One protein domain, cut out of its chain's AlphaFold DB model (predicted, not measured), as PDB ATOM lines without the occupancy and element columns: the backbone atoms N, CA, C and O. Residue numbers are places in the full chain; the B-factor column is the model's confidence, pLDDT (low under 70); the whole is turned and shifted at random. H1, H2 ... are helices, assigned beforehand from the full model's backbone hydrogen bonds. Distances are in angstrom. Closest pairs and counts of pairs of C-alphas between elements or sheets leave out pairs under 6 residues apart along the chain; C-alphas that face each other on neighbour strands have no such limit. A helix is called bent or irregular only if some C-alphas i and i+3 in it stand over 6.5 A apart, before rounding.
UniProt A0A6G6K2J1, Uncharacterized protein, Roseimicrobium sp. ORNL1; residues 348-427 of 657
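What this domain is: This is residues 348 to 427 of the 657 residues of an uncharacterized protein of Roseimicrobium sp. ORNL1 (UniProt A0A6G6K2J1). Three helices, H2, H3 and H5, lie side by side as an up-and-down bundle, each running against the one before it; H1 packs on the outside of H2, and H4 lies beyond one end of the bundle, touching no helix. The printed part has 80 residues with five named helices, H1 to H5 in order, and no named strand: all helix. It is compact, with a radius of gyration of the C-alphas of 12.5 A and spans of 35 by 24 by 21 A.

How they stand to each other: H2, residues 362 to 378, is the hub. H3, residues 380 to 394, forms a helical hairpin with it, opposite ways at a shallow tilt of 21 degrees; residues 372 to 376 of H2 alone touch H3, and the closest C-alphas, of Leu 376 and Ala 383, are 5.9 A apart. H5, residues 417 to 427, touches H2, running the same way at a shallow tilt of 4 degrees; the closest C-alphas, of Arg 373 and Phe 419, are 6.1 A apart. H3 touches H5 with residues 380 to 383 alone, the C-alphas of Pro 380 and Phe 426 being closest at 6.5 A. H1, residues 349 to 355, touches residues 371 to 378 of H2 alone, opposite ways at a steep tilt of 45 degrees; the closest C-alphas, of Val 349 and Gln 375, are 6.1 A apart. H4, residues 399 to 405, is close to H2 but not clearly touching, with the C-alphas of Val 362 and Leu 405 closest at 7.7 A. In H2 and H5 every O i to N i+4 pair is within hydrogen-bond range; in H3 9 of 11 are, in H4 2 of 3, and in H1 1 of 3, beside 3 of 4 O i to N i+3 pairs.

Where its parts are: H2 is 24.8 A long, from C-alpha 362 at (39.274, 36.454, 56.241). H3, 20.9 A, is irregular: C-alphas 381 and 384 are 7.6 A apart. H5, 14.8 A, ends at C-alpha 427 at (61.454, 23.988, 41.370).

The domain as a whole: The C-alphas of Asn 400 and Phe 426, the two farthest apart, are 36.2 A apart. The printed part has no cut, and the link from H4 to H5 is long, 11 residues. Residues 354 to 365 and 394 to 414 have pLDDT under 70.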
ATOM      1  N   PRO A 348      37.293  25.630  38.276       84.06
ATOM      2  CA  PRO A 348      38.295  25.312  37.259       84.06
ATOM      3  C   PRO A 348      39.469  26.304  37.273       84.06
ATOM      4  O   PRO A 348      39.259  27.511  37.397       84.06
ATOM      5  N   VAL A 349      40.703  25.815  37.115       83.19
ATOM      6  CA  VAL A 349      41.919  26.652  37.188       83.19
ATOM      7  C   VAL A 349      41.863  27.823  36.199       83.19
ATOM      8  O   VAL A 349      42.229  28.940  36.555       83.19
ATOM      9  N   ASP A 350      41.310  27.618  35.000       80.00
ATOM     10  CA  ASP A 350      41.151  28.685  34.003       80.00
ATOM     11  C   ASP A 350      40.191  29.798  34.445       80.00
ATOM     12  O   ASP A 350      40.376  30.961  34.089       80.00
ATOM     13  N   VAL A 351      39.198  29.471  35.278       79.31
ATOM     14  CA  VAL A 351      38.299  30.467  35.874       79.31
ATOM     15  C   VAL A 351      39.030  31.248  36.967       79.31
ATOM     16  O   VAL A 351      38.897  32.471  37.026       79.31
ATOM     17  N   LEU A 352      39.864  30.583  37.778       77.38
ATOM     18  CA  LEU A 352      40.674  31.240  38.815       77.38
ATOM     19  C   LEU A 352      41.643  32.273  38.223       77.38
ATOM     20  O   LEU A 352      41.733  33.383  38.749       77.38
ATOM     21  N   LYS A 353      42.281  31.959  37.086       72.38
ATOM     22  CA  LYS A 353      43.146  32.902  36.347       72.38
ATOM     23  C   LYS A 353      42.432  34.215  36.009       72.38
ATOM     24  O   LYS A 353      43.042  35.277  35.999       72.38
ATOM     25  N   SER A 354      41.129  34.149  35.734       66.00
ATOM     26  CA  SER A 354      40.359  35.274  35.195       66.00
ATOM     27  C   SER A 354      39.737  36.215  36.237       66.00
ATOM     28  O   SER A 354      39.240  37.271  35.848       66.00
ATOM     29  N   GLY A 355      39.718  35.879  37.540       58.59
ATOM     30  CA  GLY A 355      38.752  36.563  38.412       58.59
ATOM     31  C   GLY A 355      38.825  36.432  39.931       58.59
ATOM     32  O   GLY A 355      37.794  36.643  40.567       58.59
ATOM     33  N   VAL A 356      39.973  36.174  40.564       54.56
ATOM     34  CA  VAL A 356      40.057  36.337  42.035       54.56
ATOM     35  C   VAL A 356      40.318  37.808  42.380       54.56
ATOM     36  O   VAL A 356      41.462  38.181  42.620       54.56
ATOM     37  N   ASN A 357      39.292  38.664  42.286       49.22
ATOM     38  CA  ASN A 357      39.448  40.124  42.421       49.22
ATOM     39  C   ASN A 357      38.524  40.816  43.442       49.22
ATOM     40  O   ASN A 357      38.654  42.023  43.577       49.22
ATOM     41  N   ASN A 358      37.593  40.153  44.145       47.38
ATOM     42  CA  ASN A 358      36.554  40.917  44.868       47.38
ATOM     43  C   ASN A 358      35.969  40.268  46.134       47.38
ATOM     44  O   ASN A 358      34.757  40.093  46.238       47.38
ATOM     45  N   THR A 359      36.783  39.972  47.146       46.97
ATOM     46  CA  THR A 359      36.237  39.672  48.484       46.97
ATOM     47  C   THR A 359      37.171  40.173  49.586       46.97
ATOM     48  O   THR A 359      38.345  39.836  49.595       46.97
ATOM     49  N   THR A 360      36.646  40.973  50.513       46.53
ATOM     50  CA  THR A 360      37.367  41.697  51.580       46.53
ATOM     51  C   THR A 360      37.236  41.029  52.961       46.53
ATOM     52  O   THR A 360      37.112  41.707  53.975       46.53
ATOM     53  N   PHE A 361      37.218  39.696  53.046       51.47
ATOM     54  CA  PHE A 361      37.019  38.973  54.319       51.47
ATOM     55  C   PHE A 361      38.138  37.959  54.599       51.47
ATOM     56  O   PHE A 361      38.853  37.574  53.689       51.47
ATOM     57  N   VAL A 362      38.280  37.483  55.840       49.50
ATOM     58  CA  VAL A 362      39.274  36.454  56.241       49.50
ATOM     59  C   VAL A 362      39.165  35.182  55.390       49.50
ATOM     60  O   VAL A 362      40.168  34.612  54.971       49.50
ATOM     61  N   SER A 363      37.940  34.794  55.027       56.06
ATOM     62  CA  SER A 363      37.697  33.743  54.036       56.06
ATOM     63  C   SER A 363      38.279  34.081  52.664       56.06
ATOM     64  O   SER A 363      38.777  33.209  51.972       56.06
ATOM     65  N   ALA A 364      38.322  35.341  52.253       64.75
ATOM     66  CA  ALA A 364      38.986  35.703  51.009       64.75
ATOM     67  C   ALA A 364      40.485  35.386  51.021       64.75
ATOM     68  O   ALA A 364      40.985  34.947  49.994       64.75
ATOM     69  N   ALA A 365      41.187  35.549  52.150       68.75
ATOM     70  CA  ALA A 365      42.620  35.268  52.227       68.75
ATOM     71  C   ALA A 365      42.911  33.768  52.078       68.75
ATOM     72  O   ALA A 365      43.676  33.385  51.200       68.75
ATOM     73  N   ALA A 366      42.239  32.910  52.853       73.44
ATOM     74  CA  ALA A 366      42.384  31.457  52.726       73.44
ATOM     75  C   ALA A 366      41.939  30.947  51.340       73.44
ATOM     76  O   ALA A 366      42.582  30.083  50.752       73.44
ATOM     77  N   GLY A 367      40.865  31.510  50.778       76.81
ATOM     78  CA  GLY A 367      40.384  31.153  49.443       76.81
ATOM     79  C   GLY A 367      41.337  31.608  48.340       76.81
ATOM     80  O   GLY A 367      41.585  30.870  47.387       76.81
ATOM     81  N   TYR A 368      41.904  32.804  48.468       78.25
ATOM     82  CA  TYR A 368      42.924  33.312  47.561       78.25
ATOM     83  C   TYR A 368      44.191  32.457  47.623       78.25
ATOM     84  O   TYR A 368      44.669  32.004  46.586       78.25
ATOM     85  N   GLU A 369      44.662  32.162  48.833       82.75
ATOM     86  CA  GLU A 369      45.804  31.293  49.105       82.75
ATOM     87  C   GLU A 369      45.628  29.915  48.459       82.75
ATOM     88  O   GLU A 369      46.480  29.457  47.697       82.75
ATOM     89  N   VAL A 370      44.472  29.283  48.671       85.44
ATOM     90  CA  VAL A 370      44.105  28.062  47.952       85.44
ATOM     91  C   VAL A 370      44.196  28.296  46.447       85.44
ATOM     92  O   VAL A 370      44.902  27.556  45.772       85.44
ATOM     93  N   SER A 371      43.542  29.333  45.911       85.31
ATOM     94  CA  SER A 371      43.487  29.603  44.465       85.31
ATOM     95  C   SER A 371      44.870  29.649  43.818       85.31
ATOM     96  O   SER A 371      45.066  29.062  42.752       85.31
ATOM     97  N   VAL A 372      45.833  30.324  44.448       87.88
ATOM     98  CA  VAL A 372      47.195  30.442  43.915       87.88
ATOM     99  C   VAL A 372      47.980  29.138  44.041       87.88
ATOM    100  O   VAL A 372      48.681  28.782  43.095       87.88
ATOM    101  N   ARG A 373      47.783  28.348  45.110       91.56
ATOM    102  CA  ARG A 373      48.336  26.982  45.207       91.56
ATOM    103  C   ARG A 373      47.830  26.085  44.082       91.56
ATOM    104  O   ARG A 373      48.612  25.336  43.506       91.56
ATOM    105  N   ARG A 374      46.544  26.173  43.724       91.69
ATOM    106  CA  ARG A 374      45.972  25.379  42.617       91.69
ATOM    107  C   ARG A 374      46.566  25.759  41.272       91.69
ATOM    108  O   ARG A 374      46.882  24.880  40.477       91.69
ATOM    109  N   GLN A 375      46.706  27.061  41.020       92.00
ATOM    110  CA  GLN A 375      47.337  27.552  39.799       92.00
ATOM    111  C   GLN A 375      48.800  27.109  39.719       92.00
ATOM    112  O   GLN A 375      49.217  26.624  38.673       92.00
ATOM    113  N   LEU A 376      49.545  27.199  40.828       93.81
ATOM    114  CA  LEU A 376      50.924  26.721  40.907       93.81
ATOM    115  C   LEU A 376      51.014  25.209  40.668       93.81
ATOM    116  O   LEU A 376      51.866  24.759  39.913       93.81
ATOM    117  N   ASN A 377      50.120  24.424  41.272       94.56
ATOM    118  CA  ASN A 377      50.073  22.973  41.093       94.56
ATOM    119  C   ASN A 377      49.749  22.570  39.644       94.56
ATOM    120  O   ASN A 377      50.289  21.588  39.144       94.56
ATOM    121  N   ALA A 378      48.884  23.326  38.962       93.25
ATOM    122  CA  ALA A 378      48.540  23.080  37.565       93.25
ATOM    123  C   ALA A 378      49.647  23.525  36.594       93.25
ATOM    124  O   ALA A 378      49.914  22.839  35.608       93.25
ATOM    125  N   GLU A 379      50.289  24.663  36.865       94.50
ATOM    126  CA  GLU A 379      51.304  25.273  36.005       94.50
ATOM    127  C   GLU A 379      52.508  25.761  36.828       94.50
ATOM    128  O   GLU A 379      52.667  26.967  37.043       94.50
ATOM    129  N   PRO A 380      53.411  24.853  37.254       95.44
ATOM    130  CA  PRO A 380      54.534  25.218  38.118       95.44
ATOM    131  C   PRO A 380      55.463  26.289  37.536       95.44
ATOM    132  O   PRO A 380      56.042  27.077  38.277       95.44
ATOM    133  N   SER A 381      55.569  26.377  36.207       94.88
ATOM    134  CA  SER A 381      56.360  27.406  35.518       94.88
ATOM    135  C   SER A 381      55.822  28.830  35.695       94.88
ATOM    136  O   SER A 381      56.530  29.783  35.384       94.88
ATOM    137  N   ARG A 382      54.578  29.001  36.169       93.50
ATOM    138  CA  ARG A 382      53.982  30.312  36.470       93.50
ATOM    139  C   ARG A 382      54.289  30.799  37.884       93.50
ATOM    140  O   ARG A 382      53.760  31.828  38.278       93.50
ATOM    141  N   ALA A 383      55.120  30.105  38.663       93.88
ATOM    142  CA  ALA A 383      55.361  30.462  40.060       93.88
ATOM    143  C   ALA A 383      55.745  31.940  40.260       93.88
ATOM    144  O   ALA A 383      55.122  32.623  41.069       93.88
ATOM    145  N   LEU A 384      56.690  32.454  39.466       91.69
ATOM    146  CA  LEU A 384      57.092  33.865  39.501       91.69
ATOM    147  C   LEU A 384      55.944  34.815  39.146       91.69
ATOM    148  O   LEU A 384      55.742  35.818  39.820       91.69
ATOM    149  N   GLU A 385      55.175  34.493  38.107       90.75
ATOM    150  CA  GLU A 385      54.010  35.283  37.699       90.75
ATOM    151  C   GLU A 385      52.959  35.332  38.816       90.75
ATOM    152  O   GLU A 385      52.470  36.404  39.158       90.75
ATOM    153  N   LEU A 386      52.665  34.189  39.443       89.56
ATOM    154  CA  LEU A 386      51.708  34.094  40.543       89.56
ATOM    155  C   LEU A 386      52.166  34.896  41.756       89.56
ATOM    156  O   LEU A 386      51.360  35.598  42.353       89.56
ATOM    157  N   VAL A 387      53.450  34.846  42.106       86.75
ATOM    158  CA  VAL A 387      54.017  35.688  43.167       86.75
ATOM    159  C   VAL A 387      53.807  37.175  42.879       86.75
ATOM    160  O   VAL A 387      53.445  37.935  43.778       86.75
ATOM    161  N   GLU A 388      53.993  37.597  41.633       83.12
ATOM    162  CA  GLU A 388      53.772  38.978  41.206       83.12
ATOM    163  C   GLU A 388      52.282  39.370  41.221       83.12
ATOM    164  O   GLU A 388      51.927  40.477  41.642       83.12
ATOM    165  N   GLU A 389      51.382  38.460  40.842       81.56
ATOM    166  CA  GLU A 389      49.931  38.640  40.983       81.56
ATOM    167  C   GLU A 389      49.517  38.786  42.455       81.56
ATOM    168  O   GLU A 389      48.756  39.686  42.809       81.56
ATOM    169  N   ILE A 390      50.040  37.910  43.312       79.19
ATOM    170  CA  ILE A 390      49.845  37.912  44.762       79.19
ATOM    171  C   ILE A 390      50.261  39.264  45.344       79.19
ATOM    172  O   ILE A 390      49.481  39.920  46.040       79.19
ATOM    173  N   ARG A 391      51.456  39.721  44.971       72.69
ATOM    174  CA  ARG A 391      51.991  41.030  45.324       72.69
ATOM    175  C   ARG A 391      51.062  42.164  44.898       72.69
ATOM    176  O   ARG A 391      50.694  42.993  45.721       72.69
ATOM    177  N   THR A 392      50.680  42.221  43.627       71.56
ATOM    178  CA  THR A 392      49.901  43.351  43.088       71.56
ATOM    179  C   THR A 392      48.478  43.420  43.640       71.56
ATOM    180  O   THR A 392      47.951  44.518  43.812       71.56
ATOM    181  N   LYS A 393      47.854  42.273  43.938       70.38
ATOM    182  CA  LYS A 393      46.474  42.210  44.444       70.38
ATOM    183  C   LYS A 393      46.355  42.442  45.944       70.38
ATOM    184  O   LYS A 393      45.385  43.057  46.373       70.38
ATOM    185  N   ILE A 394      47.297  41.933  46.736       64.62
ATOM    186  CA  ILE A 394      47.253  42.064  48.198       64.62
ATOM    187  C   ILE A 394      47.910  43.375  48.657       64.62
ATOM    188  O   ILE A 394      47.485  43.944  49.659       64.62
ATOM    189  N   TRP A 395      48.899  43.895  47.919       57.28
ATOM    190  CA  TRP A 395      49.661  45.095  48.296       57.28
ATOM    191  C   TRP A 395      49.293  46.354  47.505       57.28
ATOM    192  O   TRP A 395      50.169  47.173  47.242       57.28
ATOM    193  N   SER A 396      48.031  46.548  47.107       54.50
ATOM    194  CA  SER A 396      47.640  47.868  46.589       54.50
ATOM    195  C   SER A 396      47.922  48.931  47.661       54.50
ATOM    196  O   SER A 396      47.451  48.760  48.784       54.50
ATOM    197  N   ASP A 397      48.649  49.998  47.307       46.94
ATOM    198  CA  ASP A 397      49.218  51.061  48.171       46.94
ATOM    199  C   ASP A 397      48.228  51.823  49.092       46.94
ATOM    200  O   ASP A 397      48.592  52.810  49.736       46.94
ATOM    201  N   ASP A 398      46.965  51.407  49.180       54.56
ATOM    202  CA  ASP A 398      45.972  51.994  50.077       54.56
ATOM    203  C   ASP A 398      46.082  51.370  51.486       54.56
ATOM    204  O   ASP A 398      45.258  50.565  51.935       54.56
ATOM    205  N   ASP A 399      47.148  51.762  52.195       50.81
ATOM    206  CA  ASP A 399      47.531  51.357  53.564       50.81
ATOM    207  C   ASP A 399      46.375  51.397  54.596       50.81
ATOM    208  O   ASP A 399      46.433  50.760  55.656       50.81
ATOM    209  N   ASN A 400      45.302  52.142  54.312       52.25
ATOM    210  CA  ASN A 400      44.157  52.316  55.207       52.25
ATOM    211  C   ASN A 400      43.127  51.171  55.167       52.25
ATOM    212  O   ASN A 400      42.391  51.006  56.143       52.25
ATOM    213  N   GLU A 401      43.054  50.380  54.092       49.00
ATOM    214  CA  GLU A 401      42.165  49.204  54.014       49.00
ATOM    215  C   GLU A 401      42.890  47.925  54.469       49.00
ATOM    216  O   GLU A 401      42.322  47.127  55.218       49.00
ATOM    217  N   VAL A 402      44.184  47.784  54.149       46.00
ATOM    218  CA  VAL A 402      45.031  46.661  54.600       46.00
ATOM    219  C   VAL A 402      45.136  46.625  56.132       46.00
ATOM    220  O   VAL A 402      44.944  45.576  56.749       46.00
ATOM    221  N   ARG A 403      45.277  47.785  56.795       46.19
ATOM    222  CA  ARG A 403      45.254  47.875  58.270       46.19
ATOM    223  C   ARG A 403      43.924  47.477  58.919       46.19
ATOM    224  O   ARG A 403      43.926  47.124  60.095       46.19
ATOM    225  N   LYS A 404      42.795  47.517  58.201       43.62
ATOM    226  CA  LYS A 404      41.504  47.026  58.725       43.62
ATOM    227  C   LYS A 404      41.374  45.503  58.609       43.62
ATOM    228  O   LYS A 404      40.648  44.905  59.400       43.62
ATOM    229  N   LEU A 405      42.100  44.885  57.673       45.47
ATOM    230  CA  LEU A 405      42.196  43.430  57.502       45.47
ATOM    231  C   LEU A 405      43.292  42.792  58.382       45.47
ATOM    232  O   LEU A 405      43.236  41.592  58.642       45.47
ATOM    233  N   ASN A 406      44.207  43.600  58.936       37.91
ATOM    234  CA  ASN A 406      45.282  43.211  59.868       37.91
ATOM    235  C   ASN A 406      44.834  42.623  61.221       37.91
ATOM    236  O   ASN A 406      45.658  42.439  62.115       37.91
ATOM    237  N   THR A 407      43.556  42.294  61.413       44.53
ATOM    238  CA  THR A 407      43.165  41.474  62.571       44.53
ATOM    239  C   THR A 407      43.633  40.022  62.439       44.53
ATOM    240  O   THR A 407      43.674  39.321  63.447       44.53
ATOM    241  N   PHE A 408      44.065  39.589  61.246       47.50
ATOM    242  CA  PHE A 408      44.631  38.260  61.013       47.50
ATOM    243  C   PHE A 408      45.969  38.345  60.258       47.50
ATOM    244  O   PHE A 408      46.046  38.875  59.153       47.50
ATOM    245  N   LYS A 409      47.023  37.785  60.870       49.75
ATOM    246  CA  LYS A 409      48.452  37.821  60.480       49.75
ATOM    247  C   LYS A 409      48.815  37.274  59.084       49.75
ATOM    248  O   LYS A 409      49.986  37.282  58.723       49.75
ATOM    249  N   VAL A 410      47.855  36.802  58.288       44.16
ATOM    250  CA  VAL A 410      48.104  36.159  56.979       44.16
ATOM    251  C   VAL A 410      48.664  37.148  55.935       44.16
ATOM    252  O   VAL A 410      49.218  36.731  54.926       44.16
ATOM    253  N   VAL A 411      48.563  38.461  56.168       46.72
ATOM    254  CA  VAL A 411      48.894  39.493  55.164       46.72
ATOM    255  C   VAL A 411      50.382  39.900  55.151       46.72
ATOM    256  O   VAL A 411      50.865  40.393  54.130       46.72
ATOM    257  N   ASP A 412      51.144  39.633  56.219       47.69
ATOM    258  CA  ASP A 412      52.555  40.058  56.311       47.69
ATOM    259  C   ASP A 412      53.536  39.095  55.604       47.69
ATOM    260  O   ASP A 412      54.656  39.480  55.266       47.69
ATOM    261  N   GLN A 413      53.124  37.848  55.333       55.25
ATOM    262  CA  GLN A 413      53.943  36.815  54.679       55.25
ATOM    263  C   GLN A 413      53.314  36.395  53.355       55.25
ATOM    264  O   GLN A 413      52.652  35.369  53.252       55.25
ATOM    265  N   VAL A 414      53.481  37.238  52.345       62.72
ATOM    266  CA  VAL A 414      52.842  37.077  51.041       62.72
ATOM    267  C   VAL A 414      53.945  36.977  49.969       62.72
ATOM    268  O   VAL A 414      54.736  37.912  49.842       62.72
ATOM    269  N   PRO A 415      54.051  35.868  49.208       78.38
ATOM    270  CA  PRO A 415      53.245  34.642  49.301       78.38
ATOM    271  C   PRO A 415      53.459  33.895  50.629       78.38
ATOM    272  O   PRO A 415      54.503  34.047  51.256       78.38
ATOM    273  N   SER A 416      52.493  33.068  51.036       85.25
ATOM    274  CA  SER A 416      52.604  32.281  52.271       85.25
ATOM    275  C   SER A 416      53.810  31.330  52.251       85.25
ATOM    276  O   SER A 416      54.288  30.913  51.187       85.25
ATOM    277  N   LEU A 417      54.288  30.924  53.430       86.25
ATOM    278  CA  LEU A 417      55.359  29.927  53.529       86.25
ATOM    279  C   LEU A 417      54.921  28.561  52.991       86.25
ATOM    280  O   LEU A 417      55.728  27.840  52.411       86.25
ATOM    281  N   GLU A 418      53.644  28.219  53.111       88.69
ATOM    282  CA  GLU A 418      53.050  27.020  52.530       88.69
ATOM    283  C   GLU A 418      53.057  27.058  50.994       88.69
ATOM    284  O   GLU A 418      53.367  26.055  50.349       88.69
ATOM    285  N   PHE A 419      52.777  28.210  50.378       91.25
ATOM    286  CA  PHE A 419      52.936  28.383  48.932       91.25
ATOM    287  C   PHE A 419      54.401  28.183  48.526       91.25
ATOM    288  O   PHE A 419      54.682  27.468  47.562       91.25
ATOM    289  N   LEU A 420      55.346  28.755  49.282       92.25
ATOM    290  CA  LEU A 420      56.775  28.547  49.036       92.25
ATOM    291  C   LEU A 420      57.192  27.084  49.229       92.25
ATOM    292  O   LEU A 420      58.022  26.588  48.470       92.25
ATOM    293  N   GLN A 421      56.610  26.374  50.200       91.56
ATOM    294  CA  GLN A 421      56.843  24.946  50.409       91.56
ATOM    295  C   GLN A 421      56.412  24.144  49.174       91.56
ATOM    296  O   GLN A 421      57.176  23.301  48.704       91.56
ATOM    297  N   LEU A 422      55.234  24.452  48.622       93.12
ATOM    298  CA  LEU A 422      54.726  23.834  47.399       93.12
ATOM    299  C   LEU A 422      55.608  24.169  46.182       93.12
ATOM    300  O   LEU A 422      55.960  23.280  45.411       93.12
ATOM    301  N   TRP A 423      56.035  25.425  46.021       95.19
ATOM    302  CA  TRP A 423      56.940  25.811  44.930       95.19
ATOM    303  C   TRP A 423      58.296  25.112  45.041       95.19
ATOM    304  O   TRP A 423      58.816  24.599  44.051       95.19
ATOM    305  N   ALA A 424      58.848  25.009  46.249       94.19
ATOM    306  CA  ALA A 424      60.103  24.315  46.493       94.19
ATOM    307  C   ALA A 424      60.042  22.823  46.109       94.19
ATOM    308  O   ALA A 424      61.075  22.245  45.762       94.19
ATOM    309  N   ASP A 425      58.862  22.196  46.171       93.31
ATOM    310  CA  ASP A 425      58.650  20.811  45.730       93.31
ATOM    311  C   ASP A 425      58.671  20.676  44.197       93.31
ATOM    312  O   ASP A 425      59.057  19.626  43.684       93.31
ATOM    313  N   PHE A 426      58.327  21.740  43.462       94.88
ATOM    314  CA  PHE A 426      58.368  21.764  41.999       94.88
ATOM    315  C   PHE A 426      59.709  22.238  41.424       94.88
ATOM    316  O   PHE A 426      60.223  21.621  40.492       94.88
ATOM    317  N   ASN A 427      60.267  23.341  41.938       96.38
ATOM    318  CA  ASN A 427      61.454  23.988  41.370       96.38
ATOM    319  C   ASN A 427      62.279  24.753  42.423       96.38
ATOM    320  O   ASN A 427      62.325  25.985  42.448       96.38
TER     321      ASN A 427